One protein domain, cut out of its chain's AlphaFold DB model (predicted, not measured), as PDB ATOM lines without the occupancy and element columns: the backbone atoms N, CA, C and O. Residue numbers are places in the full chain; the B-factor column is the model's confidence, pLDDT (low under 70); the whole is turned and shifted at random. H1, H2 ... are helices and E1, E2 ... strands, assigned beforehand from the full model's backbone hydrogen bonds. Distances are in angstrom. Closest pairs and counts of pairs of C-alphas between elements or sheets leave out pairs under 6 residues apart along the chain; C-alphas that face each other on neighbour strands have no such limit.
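This is residues 9 to 97 of the 100 residues of the protein "PIN domain-containing protein" of Sulfolobales archaeon (UniProt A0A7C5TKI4). Two pairs of helices sit side by side along the longest axis, with a very small parallel sheet of two strands, E1 and E2, between them. On one side H1 and H2 make a V with the strands at its open end; on the other side H3 stands about perpendicular to H4, H4 packs on E1, and the short H5 lies beyond H4 near the end of the printed part. The printed part has 89 residues, with five named helices and two named strands in the order E1, H1, H2, E2, H3, H4, H5, and its class is mostly helix. It is only just compact, close to loose, with a radius of gyration of the C-alphas of 14.1 A, and only just elongated, with spans of 38 by 25 by 24 A.

Find C-alpha 9 at (-36.852, 34.603, 23.060), where E1, residues 9 to 11, begins and runs 7.1 A. H1, residues 12 to 26, follows at once and runs 21.9 A from (-36.427, 44.073, 23.706). Next come H2, residues 30 to 43, 19.6 A long, and E2, residues 46 to 49, 9.7 A long. Further on are H3, residues 55 to 66, 16.4 A, and H4, residues 70 to 81, 16.1 A. H5, residues 91 to 95, 6.5 A, ends at C-alpha 95 at (-17.331, 31.782, 18.639).

Look first at E1 and E2, parallel neighbours at 45 degrees: N 10 and O 47 are 2.9 A apart and N 49 and O 10 are 2.8 A apart, both within hydrogen-bond range. E1, H1, H2 and E2 form a strand-helix-strand unit, two parallel neighbour strands with helices between them in the chain, and its crossover is right-handed. H1 and H2 touch, closest at the C-alphas of Val 19 and Ile 33, 6.2 A apart, at a steep tilt of 52 degrees, opposite ways. Look next at E1 and H4, which have 7 pairs of C-alphas within 8 A; their closest C-alphas, of Ala 11 and His 75, are 6.0 A apart. H1 and H4 are near each other, with 10 pairs of C-alphas within 10 A. H3 touches H4 with residues 59 to 63 alone, about perpendicular at 74 degrees; the closest C-alphas, of Ala 63 and Ala 73, are 4.9 A apart. H4 and H5 are close but not clearly touching, with the C-alphas of Asp 72 and Leu 93 closest at 7.3 A. Among the pairs that are apart are H2 and H4, and H1 and H3. Each O i to N i+4 pair is within hydrogen-bond range in H2, H3, H4 and H5, and 10 of 11 are in H1.

The two C-alphas farthest apart, of Thr 32 and Arg 65, are 38.8 A apart. The printed part has no cut, and no link is long; the link from H4 to H5, 9 residues, is short, and the other links are tight. The mean pLDDT of the printed part is 96.3, and no printed residue is under 70.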
ATOM      1  N   TYR A   9     -37.185  33.398  22.311       96.56
ATOM      2  CA  TYR A   9     -36.852  34.603  23.060       96.56
ATOM      3  C   TYR A   9     -36.115  35.613  22.192       96.56
ATOM      4  O   TYR A   9     -35.350  35.257  21.294       96.56
ATOM      5  N   THR A  10     -36.270  36.890  22.518       96.81
ATOM      6  CA  THR A  10     -35.416  37.948  21.980       96.81
ATOM      7  C   THR A  10     -35.247  39.086  22.978       96.81
ATOM      8  O   THR A  10     -36.098  39.302  23.838       96.81
ATOM      9  N   ALA A  11     -34.149  39.835  22.892       96.88
ATOM     10  CA  ALA A  11     -34.005  41.058  23.672       96.88
ATOM     11  C   ALA A  11     -34.998  42.128  23.179       96.88
ATOM     12  O   ALA A  11     -35.257  42.238  21.981       96.88
ATOM     13  N   GLU A  12     -35.516  42.969  24.077       94.38
ATOM     14  CA  GLU A  12     -36.427  44.073  23.706       94.38
ATOM     15  C   GLU A  12     -35.822  45.006  22.641       94.38
ATOM     16  O   GLU A  12     -36.524  45.498  21.753       94.38
ATOM     17  N   VAL A  13     -34.498  45.199  22.678       94.75
ATOM     18  CA  VAL A  13     -33.769  46.037  21.715       94.75
ATOM     19  C   VAL A  13     -33.859  45.514  20.276       94.75
ATOM     20  O   VAL A  13     -33.862  46.322  19.345       94.75
ATOM     21  N   THR A  14     -34.028  44.200  20.081       96.00
ATOM     22  CA  THR A  14     -34.143  43.582  18.750       96.00
ATOM     23  C   THR A  14     -35.292  44.189  17.963       96.00
ATOM     24  O   THR A  14     -35.158  44.481  16.776       96.00
ATOM     25  N   PHE A  15     -36.433  44.423  18.613       95.81
ATOM     26  CA  PHE A  15     -37.603  44.970  17.938       95.81
ATOM     27  C   PHE A  15     -37.322  46.377  17.400       95.81
ATOM     28  O   PHE A  15     -37.606  46.674  16.240       95.81
ATOM     29  N   PHE A  16     -36.692  47.225  18.216       95.00
ATOM     30  CA  PHE A  16     -36.284  48.567  17.807       95.00
ATOM     31  C   PHE A  16     -35.268  48.533  16.655       95.00
ATOM     32  O   PHE A  16     -35.415  49.262  15.671       95.00
ATOM     33  N   GLN A  17     -34.268  47.655  16.736       96.00
ATOM     34  CA  GLN A  17     -33.259  47.483  15.686       96.00
ATOM     35  C   GLN A  17     -33.888  47.068  14.358       96.00
ATOM     36  O   GLN A  17     -33.571  47.651  13.320       96.00
ATOM     37  N   LEU A  18     -34.829  46.121  14.382       97.62
ATOM     38  CA  LEU A  18     -35.540  45.688  13.182       97.62
ATOM     39  C   LEU A  18     -36.336  46.827  12.547       97.62
ATOM     40  O   LEU A  18     -36.313  46.952  11.325       97.62
ATOM     41  N   VAL A  19     -36.987  47.688  13.337       97.38
ATOM     42  CA  VAL A  19     -37.682  48.870  12.799       97.38
ATOM     43  C   VAL A  19     -36.710  49.767  12.036       97.38
ATOM     44  O   VAL A  19     -36.971  50.110  10.881       97.38
ATOM     45  N   MET A  20     -35.567  50.094  12.644       97.12
ATOM     46  CA  MET A  20     -34.549  50.964  12.047       97.12
ATOM     47  C   MET A  20     -33.938  50.355  10.778       97.12
ATOM     48  O   MET A  20     -33.842  51.024   9.745       97.12
ATOM     49  N   ILE A  21     -33.554  49.077  10.836       97.56
ATOM     50  CA  ILE A  21     -32.941  48.352   9.718       97.56
ATOM     51  C   ILE A  21     -33.931  48.229   8.559       97.56
ATOM     52  O   ILE A  21     -33.592  48.555   7.420       97.56
ATOM     53  N   LEU A  22     -35.165  47.796   8.827       98.19
ATOM     54  CA  LEU A  22     -36.172  47.624   7.784       98.19
ATOM     55  C   LEU A  22     -36.558  48.963   7.166       98.19
ATOM     56  O   LEU A  22     -36.594  49.053   5.944       98.19
ATOM     57  N   ASN A  23     -36.748  50.016   7.963       97.75
ATOM     58  CA  ASN A  23     -37.033  51.349   7.432       97.75
ATOM     59  C   ASN A  23     -35.909  51.820   6.503       97.75
ATOM     60  O   ASN A  23     -36.165  52.278   5.384       97.75
ATOM     61  N   TYR A  24     -34.657  51.633   6.923       97.88
ATOM     62  CA  TYR A  24     -33.506  51.992   6.112       97.88
ATOM     63  C   TYR A  24     -33.448  51.210   4.790       97.88
ATOM     64  O   TYR A  24     -33.184  51.817   3.747       97.88
ATOM     65  N   LEU A  25     -33.697  49.898   4.813       98.12
ATOM     66  CA  LEU A  25     -33.564  49.023   3.644       98.12
ATOM     67  C   LEU A  25     -34.748  49.117   2.675       98.12
ATOM     68  O   LEU A  25     -34.542  49.139   1.463       98.12
ATOM     69  N   THR A  26     -35.977  49.166   3.186       97.38
ATOM     70  CA  THR A  26     -37.198  49.075   2.369       97.38
ATOM     71  C   THR A  26     -37.792  50.436   2.030       97.38
ATOM     72  O   THR A  26     -38.566  50.536   1.080       97.38
ATOM     73  N   LYS A  27     -37.428  51.486   2.784       96.56
ATOM     74  CA  LYS A  27     -38.049  52.823   2.727       96.56
ATOM     75  C   LYS A  27     -39.549  52.816   3.042       96.56
ATOM     76  O   LYS A  27     -40.240  53.784   2.729       96.56
ATOM     77  N   GLU A  28     -40.055  51.745   3.655       97.38
ATOM     78  CA  GLU A  28     -41.424  51.691   4.167       97.38
ATOM     79  C   GLU A  28     -41.583  52.595   5.393       97.38
ATOM     80  O   GLU A  28     -40.632  52.843   6.137       97.38
ATOM     81  N   ASP A  29     -42.801  53.081   5.622       96.50
ATOM     82  CA  ASP A  29     -43.104  53.879   6.802       96.50
ATOM     83  C   ASP A  29     -42.995  53.047   8.091       96.50
ATOM     84  O   ASP A  29     -43.328  51.859   8.131       96.50
ATOM     85  N   GLU A  30     -42.552  53.696   9.169       96.19
ATOM     86  CA  GLU A  30     -42.328  53.053  10.468       96.19
ATOM     87  C   GLU A  30     -43.589  52.364  10.997       96.19
ATOM     88  O   GLU A  30     -43.504  51.277  11.558       96.19
ATOM     89  N   ARG A  31     -44.779  52.940  10.778       97.06
ATOM     90  CA  ARG A  31     -46.043  52.362  11.253       97.06
ATOM     91  C   ARG A  31     -46.356  51.037  10.556       97.06
ATOM     92  O   ARG A  31     -46.803  50.097  11.216       97.06
ATOM     93  N   THR A  32     -46.122  50.944   9.251       97.94
ATOM     94  CA  THR A  32     -46.262  49.694   8.493       97.94
ATOM     95  C   THR A  32     -45.271  48.642   8.977       97.94
ATOM     96  O   THR A  32     -45.668  47.491   9.171       97.94
ATOM     97  N   ILE A  33     -44.015  49.021   9.217       98.44
ATOM     98  CA  ILE A  33     -42.979  48.107   9.719       98.44
ATOM     99  C   ILE A  33     -43.326  47.606  11.123       98.44
ATOM    100  O   ILE A  33     -43.319  46.399  11.347       98.44
ATOM    101  N   LEU A  34     -43.703  48.508  12.034       97.94
ATOM    102  CA  LEU A  34     -44.135  48.176  13.394       97.94
ATOM    103  C   LEU A  34     -45.270  47.153  13.385       97.94
ATOM    104  O   LEU A  34     -45.200  46.159  14.101       97.94
ATOM    105  N   ARG A  35     -46.289  47.360  12.540       98.12
ATOM    106  CA  ARG A  35     -47.405  46.417  12.405       98.12
ATOM    107  C   ARG A  35     -46.931  45.041  11.927       98.12
ATOM    108  O   ARG A  35     -47.306  44.045  12.529       98.12
ATOM    109  N   LYS A  36     -46.108  44.982  10.875       98.12
ATOM    110  CA  LYS A  36     -45.588  43.711  10.337       98.12
ATOM    111  C   LYS A  36     -44.729  42.961  11.358       98.12
ATOM    112  O   LYS A  36     -44.839  41.745  11.459       98.12
ATOM    113  N   LEU A  37     -43.880  43.674  12.098       98.00
ATOM    114  CA  LEU A  37     -43.041  43.084  13.140       98.00
ATOM    115  C   LEU A  37     -43.878  42.577  14.315       98.00
ATOM    116  O   LEU A  37     -43.653  41.457  14.755       98.00
ATOM    117  N   ALA A  38     -44.861  43.352  14.781       96.94
ATOM    118  CA  ALA A  38     -45.782  42.916  15.830       96.94
ATOM    119  C   ALA A  38     -46.549  41.651  15.412       96.94
ATOM    120  O   ALA A  38     -46.507  40.657  16.128       96.94
ATOM    121  N   GLU A  39     -47.145  41.643  14.212       98.06
ATOM    122  CA  GLU A  39     -47.842  40.471  13.658       98.06
ATOM    123  C   GLU A  39     -46.916  39.241  13.564       98.06
ATOM    124  O   GLU A  39     -47.333  38.127  13.873       98.06
ATOM    125  N   ALA A  40     -45.653  39.430  13.164       97.31
ATOM    126  CA  ALA A  40     -44.681  38.342  13.067       97.31
ATOM    127  C   ALA A  40     -44.259  37.795  14.440       97.31
ATOM    128  O   ALA A  40     -44.189  36.582  14.613       97.31
ATOM    129  N   PHE A  41     -43.983  38.668  15.411       96.25
ATOM    130  CA  PHE A  41     -43.548  38.269  16.752       96.25
ATOM    131  C   PHE A  41     -44.684  37.581  17.515       96.25
ATOM    132  O   PHE A  41     -44.454  36.542  18.130       96.25
ATOM    133  N   GLU A  42     -45.911  38.102  17.414       95.62
ATOM    134  CA  GLU A  42     -47.108  37.455  17.964       95.62
ATOM    135  C   GLU A  42     -47.368  36.104  17.288       95.62
ATOM    136  O   GLU A  42     -47.587  35.106  17.968       95.62
ATOM    137  N   GLY A  43     -47.286  36.037  15.954       96.31
ATOM    138  CA  GLY A  43     -47.500  34.795  15.206       96.31
ATOM    139  C   GLY A  43     -46.476  33.694  15.508       96.31
ATOM    140  O   GLY A  43     -46.788  32.514  15.350       96.31
ATOM    141  N   LEU A  44     -45.274  34.072  15.948       94.62
ATOM    142  CA  LEU A  44     -44.201  33.164  16.360       94.62
ATOM    143  C   LEU A  44     -44.153  32.925  17.880       94.62
ATOM    144  O   LEU A  44     -43.306  32.157  18.326       94.62
ATOM    145  N   ASN A  45     -45.039  33.549  18.666       95.31
ATOM    146  CA  ASN A  45     -45.013  33.534  20.134       95.31
ATOM    147  C   ASN A  45     -43.640  33.919  20.718       95.31
ATOM    148  O   ASN A  45     -43.116  33.239  21.598       95.31
ATOM    149  N   VAL A  46     -43.040  35.000  20.210       96.38
ATOM    150  CA  VAL A  46     -41.747  35.491  20.702       96.38
ATOM    151  C   VAL A  46     -41.922  36.193  22.046       96.38
ATOM    152  O   VAL A  46     -42.670  37.164  22.158       96.38
ATOM    153  N   GLU A  47     -41.172  35.753  23.049       96.44
ATOM    154  CA  GLU A  47     -41.084  36.396  24.354       96.44
ATOM    155  C   GLU A  47     -39.925  37.395  24.413       96.44
ATOM    156  O   GLU A  47     -38.801  37.135  23.968       96.44
ATOM    157  N   PHE A  48     -40.188  38.558  25.007       96.75
ATOM    158  CA  PHE A  48     -39.176  39.587  25.202       96.75
ATOM    159  C   PHE A  48     -38.448  39.411  26.531       96.75
ATOM    160  O   PHE A  48     -39.058  39.382  27.601       96.75
ATOM    161  N   VAL A  49     -37.121  39.362  26.468       97.62
ATOM    162  CA  VAL A  49     -36.262  39.385  27.649       97.62
ATOM    163  C   VAL A  49     -36.018  40.837  28.044       97.62
ATOM    164  O   VAL A  49     -35.287  41.562  27.364       97.62
ATOM    165  N   HIS A  50     -36.628  41.244  29.156       95.75
ATOM    166  CA  HIS A  50     -36.433  42.565  29.743       95.75
ATOM    167  C   HIS A  50     -35.071  42.676  30.440       95.75
ATOM    168  O   HIS A  50     -34.636  41.734  31.119       95.75
ATOM    169  N   LEU A  51     -34.426  43.837  30.316       95.38
ATOM    170  CA  LEU A  51     -33.223  44.195  31.065       95.38
ATOM    171  C   LEU A  51     -33.502  45.352  32.015       95.38
ATOM    172  O   LEU A  51     -33.866  46.452  31.601       95.38
ATOM    173  N   GLU A  52     -33.229  45.115  33.287       96.12
ATOM    174  CA  GLU A  52     -33.235  46.145  34.306       96.12
ATOM    175  C   GLU A  52     -31.999  47.050  34.159       96.12
ATOM    176  O   GLU A  52     -30.913  46.577  33.805       96.12
ATOM    177  N   PRO A  53     -32.082  48.346  34.512       94.56
ATOM    178  CA  PRO A  53     -30.962  49.274  34.357       94.56
ATOM    179  C   PRO A  53     -29.663  48.836  35.048       94.56
ATOM    180  O   PRO A  53     -28.572  49.126  34.558       94.56
ATOM    181  N   TYR A  54     -29.754  48.134  36.182       95.38
ATOM    182  CA  TYR A  54     -28.571  47.654  36.900       95.38
ATOM    183  C   TYR A  54     -27.845  46.523  36.153       95.38
ATOM    184  O   TYR A  54     -26.628  46.390  36.290       95.38
ATOM    185  N   GLU A  55     -28.554  45.751  35.321       97.19
ATOM    186  CA  GLU A  55     -27.978  44.662  34.522       97.19
ATOM    187  C   GLU A  55     -27.077  45.198  33.403       97.19
ATOM    188  O   GLU A  55     -26.172  44.497  32.960       97.19
ATOM    189  N   LEU A  56     -27.226  46.467  33.004       96.88
ATOM    190  CA  LEU A  56     -26.379  47.090  31.979       96.88
ATOM    191  C   LEU A  56     -24.894  47.128  32.368       96.88
ATOM    192  O   LEU A  56     -24.026  47.087  31.494       96.88
ATOM    193  N   THR A  57     -24.585  47.155  33.668       97.19
ATOM    194  CA  THR A  57     -23.199  47.025  34.147       97.19
ATOM    195  C   THR A  57     -22.649  45.627  33.851       97.19
ATOM    196  O   THR A  57     -21.520  45.490  33.383       97.19
ATOM    197  N   GLU A  58     -23.455  44.584  34.051       97.81
ATOM    198  CA  GLU A  58     -23.068  43.202  33.744       97.81
ATOM    199  C   GLU A  58     -23.008  42.945  32.235       97.81
ATOM    200  O   GLU A  58     -22.130  42.215  31.772       97.81
ATOM    201  N   VAL A  59     -23.877  43.584  31.447       98.12
ATOM    202  CA  VAL A  59     -23.788  43.580  29.977       98.12
ATOM    203  C   VAL A  59     -22.464  44.194  29.524       98.12
ATOM    204  O   VAL A  59     -21.759  43.606  28.705       98.12
ATOM    205  N   TYR A  60     -22.068  45.335  30.094       98.00
ATOM    206  CA  TYR A  60     -20.783  45.964  29.787       98.00
ATOM    207  C   TYR A  60     -19.595  45.047  30.116       98.00
ATOM    208  O   TYR A  60     -18.694  44.862  29.294       98.00
ATOM    209  N   GLU A  61     -19.598  44.417  31.291       98.06
ATOM    210  CA  GLU A  61     -18.554  43.458  31.664       98.06
ATOM    211  C   GLU A  61     -18.568  42.212  30.765       98.06
ATOM    212  O   GLU A  61     -17.511  41.687  30.408       98.06
ATOM    213  N   THR A  62     -19.748  41.767  30.330       96.94
ATOM    214  CA  THR A  62     -19.919  40.681  29.356       96.94
ATOM    215  C   THR A  62     -19.289  41.038  28.013       96.94
ATOM    216  O   THR A  62     -18.538  40.221  27.471       96.94
ATOM    217  N   ALA A  63     -19.512  42.260  27.520       97.88
ATOM    218  CA  ALA A  63     -18.886  42.766  26.302       97.88
ATOM    219  C   ALA A  63     -17.358  42.690  26.407       97.88
ATOM    220  O   ALA A  63     -16.688  42.070  25.579       97.88
ATOM    221  N   ARG A  64     -16.798  43.222  27.502       97.88
ATOM    222  CA  ARG A  64     -15.347  43.238  27.735       97.88
ATOM    223  C   ARG A  64     -14.728  41.849  27.846       97.88
ATOM    224  O   ARG A  64     -13.649  41.634  27.299       97.88
ATOM    225  N   ARG A  65     -15.369  40.928  28.572       96.94
ATOM    226  CA  ARG A  65     -14.844  39.568  28.796       96.94
ATOM    227  C   ARG A  65     -14.808  38.743  27.515       96.94
ATOM    228  O   ARG A  65     -13.908  37.926  27.361       96.94
ATOM    229  N   ASN A  66     -15.777  38.956  26.629       95.56
ATOM    230  CA  ASN A  66     -15.941  38.155  25.418       95.56
ATOM    231  C   ASN A  66     -15.459  38.866  24.145       95.56
ATOM    232  O   ASN A  66     -15.432  38.249  23.087       95.56
ATOM    233  N   GLY A  67     -15.051  40.136  24.241       96.12
ATOM    234  CA  GLY A  67     -14.639  40.931  23.084       96.12
ATOM    235  C   GLY A  67     -15.791  41.247  22.130       96.12
ATOM    236  O   GLY A  67     -15.547  41.388  20.938       96.12
ATOM    237  N   LEU A  68     -17.019  41.327  22.649       96.69
ATOM    238  CA  LEU A  68     -18.210  41.696  21.886       96.69
ATOM    239  C   LEU A  68     -18.372  43.214  21.862       96.69
ATOM    240  O   LEU A  68     -17.924  43.909  22.786       96.69
ATOM    241  N   ASP A  69     -19.067  43.727  20.852       96.31
ATOM    242  CA  ASP A  69     -19.655  45.052  20.984       96.31
ATOM    243  C   ASP A  69     -20.802  45.039  22.014       96.31
ATOM    244  O   ASP A  69     -21.196  44.000  22.554       96.31
ATOM    245  N   PHE A  70     -21.292  46.224  22.377       95.94
ATOM    246  CA  PHE A  70     -22.300  46.327  23.429       95.94
ATOM    247  C   PHE A  70     -23.654  45.739  23.007       95.94
ATOM    248  O   PHE A  70     -24.370  45.214  23.855       95.94
ATOM    249  N   GLU A  71     -23.999  45.810  21.721       95.06
ATOM    250  CA  GLU A  71     -25.248  45.266  21.186       95.06
ATOM    251  C   GLU A  71     -25.234  43.736  21.236       95.06
ATOM    252  O   GLU A  71     -26.137  43.126  21.813       95.06
ATOM    253  N   ASP A  72     -24.176  43.112  20.729       96.31
ATOM    254  CA  ASP A  72     -23.997  41.665  20.794       96.31
ATOM    255  C   ASP A  72     -23.936  41.172  22.239       96.31
ATOM    256  O   ASP A  72     -24.467  40.108  22.570       96.31
ATOM    257  N   ALA A  73     -23.339  41.960  23.138       97.56
ATOM    258  CA  ALA A  73     -23.326  41.646  24.558       97.56
ATOM    259  C   ALA A  73     -24.723  41.689  25.193       97.56
ATOM    260  O   ALA A  73     -24.987  40.860  26.066       97.56
ATOM    261  N   VAL A  74     -25.614  42.597  24.770       97.81
ATOM    262  CA  VAL A  74     -27.023  42.606  25.210       97.81
ATOM    263  C   VAL A  74     -27.688  41.290  24.819       97.81
ATOM    264  O   VAL A  74     -28.237  40.602  25.682       97.81
ATOM    265  N   HIS A  75     -27.592  40.901  23.547       97.06
ATOM    266  CA  HIS A  75     -28.216  39.674  23.039       97.06
ATOM    267  C   HIS A  75     -27.654  38.425  23.718       97.06
ATOM    268  O   HIS A  75     -28.406  37.557  24.176       97.06
ATOM    269  N   TYR A  76     -26.329  38.357  23.855       97.12
ATOM    270  CA  TYR A  76     -25.665  37.256  24.536       97.12
ATOM    271  C   TYR A  76     -26.080  37.183  26.010       97.12
ATOM    272  O   TYR A  76     -26.506  36.121  26.467       97.12
ATOM    273  N   TYR A  77     -26.044  38.297  26.745       97.75
ATOM    274  CA  TYR A  77     -26.462  38.343  28.147       97.75
ATOM    275  C   TYR A  77     -27.924  37.912  28.329       97.75
ATOM    276  O   TYR A  77     -28.203  37.061  29.176       97.75
ATOM    277  N   CYS A  78     -28.843  38.416  27.497       97.62
ATOM    278  CA  CYS A  78     -30.254  38.025  27.525       97.62
ATOM    279  C   CYS A  78     -30.434  36.514  27.343       97.62
ATOM    280  O   CYS A  78     -31.158  35.897  28.122       97.62
ATOM    281  N   SER A  79     -29.726  35.891  26.394       96.06
ATOM    282  CA  SER A  79     -29.801  34.433  26.201       96.06
ATOM    283  C   SER A  79     -29.340  33.658  27.441       96.06
ATOM    284  O   SER A  79     -29.971  32.680  27.844       96.06
ATOM    285  N   ARG A  80     -28.288  34.133  28.122       95.88
ATOM    286  CA  ARG A  80     -27.794  33.523  29.365       95.88
ATOM    287  C   ARG A  80     -28.773  33.701  30.521       95.88
ATOM    288  O   ARG A  80     -28.921  32.767  31.306       95.88
ATOM    289  N   LYS A  81     -29.439  34.857  30.614       95.75
ATOM    290  CA  LYS A  81     -30.429  35.180  31.655       95.75
ATOM    291  C   LYS A  81     -31.603  34.200  31.661       95.75
ATOM    292  O   LYS A  81     -32.037  33.792  32.733       95.75
ATOM    293  N   VAL A  82     -32.068  33.789  30.482       95.50
ATOM    294  CA  VAL A  82     -33.163  32.810  30.330       95.50
ATOM    295  C   VAL A  82     -32.673  31.385  30.054       95.50
ATOM    296  O   VAL A  82     -33.477  30.484  29.859       95.50
ATOM    297  N   ASN A  83     -31.354  31.158  30.069       94.12
ATOM    298  CA  ASN A  83     -30.726  29.875  29.743       94.12
ATOM    299  C   ASN A  83     -31.184  29.300  28.383       94.12
ATOM    300  O   ASN A  83     -31.373  28.091  28.242       94.12
ATOM    301  N   ALA A  84     -31.340  30.177  27.391       93.62
ATOM    302  CA  ALA A  84     -31.697  29.813  26.028       93.62
ATOM    303  C   ALA A  84     -30.455  29.594  25.158       93.62
ATOM    304  O   ALA A  84     -29.370  30.131  25.405       93.62
ATOM    305  N   GLU A  85     -30.642  28.817  24.100       93.50
ATOM    306  CA  GLU A  85     -29.680  28.717  23.015       93.50
ATOM    307  C   GLU A  85     -29.678  29.996  22.171       93.50
ATOM    308  O   GLU A  85     -30.726  30.541  21.832       93.50
ATOM    309  N   THR A  86     -28.490  30.479  21.808       94.50
ATOM    310  CA  THR A  86     -28.355  31.634  20.918       94.50
ATOM    311  C   THR A  86     -28.417  31.176  19.462       94.50
ATOM    312  O   THR A  86     -27.583  30.378  19.035       94.50
ATOM    313  N   ILE A  87     -29.346  31.724  18.678       94.06
ATOM    314  CA  ILE A  87     -29.355  31.603  17.213       94.06
ATOM    315  C   ILE A  87     -28.831  32.914  16.634       94.06
ATOM    316  O   ILE A  87     -29.414  33.970  16.875       94.06
ATOM    317  N   SER A  88     -27.712  32.874  15.911       93.94
ATOM    318  CA  SER A  88     -27.149  34.081  15.306       93.94
ATOM    319  C   SER A  88     -26.284  33.777  14.091       93.94
ATOM    320  O   SER A  88     -25.504  32.823  14.057       93.94
ATOM    321  N   ASN A  89     -26.372  34.661  13.097       94.12
ATOM    322  CA  ASN A  89     -25.480  34.646  11.942       94.12
ATOM    323  C   ASN A  89     -24.153  35.355  12.211       94.12
ATOM    324  O   ASN A  89     -23.218  35.156  11.426       94.12
ATOM    325  N   ASP A  90     -24.070  36.108  13.309       93.31
ATOM    326  CA  ASP A  90     -22.896  36.868  13.707       93.31
ATOM    327  C   ASP A  90     -21.706  35.951  14.030       93.31
ATOM    328  O   ASP A  90     -21.824  34.926  14.710       93.31
ATOM    329  N   SER A  91     -20.534  36.299  13.497       93.25
ATOM    330  CA  SER A  91     -19.330  35.482  13.647       93.25
ATOM    331  C   SER A  91     -18.735  35.515  15.054       93.25
ATOM    332  O   SER A  91     -18.127  34.525  15.467       93.25
ATOM    333  N   ASP A  92     -18.902  36.611  15.787       93.62
ATOM    334  CA  ASP A  92     -18.421  36.760  17.155       93.62
ATOM    335  C   ASP A  92     -19.307  35.973  18.122       93.62
ATOM    336  O   ASP A  92     -18.787  35.201  18.933       93.62
ATOM    337  N   LEU A  93     -20.628  36.001  17.938       94.56
ATOM    338  CA  LEU A  93     -21.548  35.159  18.716       94.56
ATOM    339  C   LEU A  93     -21.391  33.658  18.412       94.56
ATOM    340  O   LEU A  93     -21.486  32.825  19.317       94.56
ATOM    341  N   LYS A  94     -21.062  33.279  17.171       94.69
ATOM    342  CA  LYS A  94     -20.743  31.877  16.825       94.69
ATOM    343  C   LYS A  94     -19.520  31.344  17.569       94.69
ATOM    344  O   LYS A  94     -19.517  30.179  17.966       94.69
ATOM    345  N   LYS A  95     -18.500  32.176  17.819       93.56
ATOM    346  CA  LYS A  95     -17.331  31.782  18.639       93.56
ATOM    347  C   LYS A  95     -17.727  31.453  20.082       93.56
ATOM    348  O   LYS A  95     -17.010  30.711  20.747       93.56
ATOM    349  N   LEU A  96     -18.869  31.969  20.542       93.44
ATOM    350  CA  LEU A  96     -19.445  31.720  21.865       93.44
ATOM    351  C   LEU A  96     -20.490  30.592  21.872       93.44
ATOM    352  O   LEU A  96     -21.116  30.344  22.901       93.44
ATOM    353  N   GLY A  97     -20.654  29.878  20.754       92.75
ATOM    354  CA  GLY A  97     -21.517  28.701  20.656       92.75
ATOM    355  C   GLY A  97     -22.911  28.961  20.089       92.75
ATOM    356  O   GLY A  97     -23.751  28.067  20.177       92.75
TER     357      GLY A  97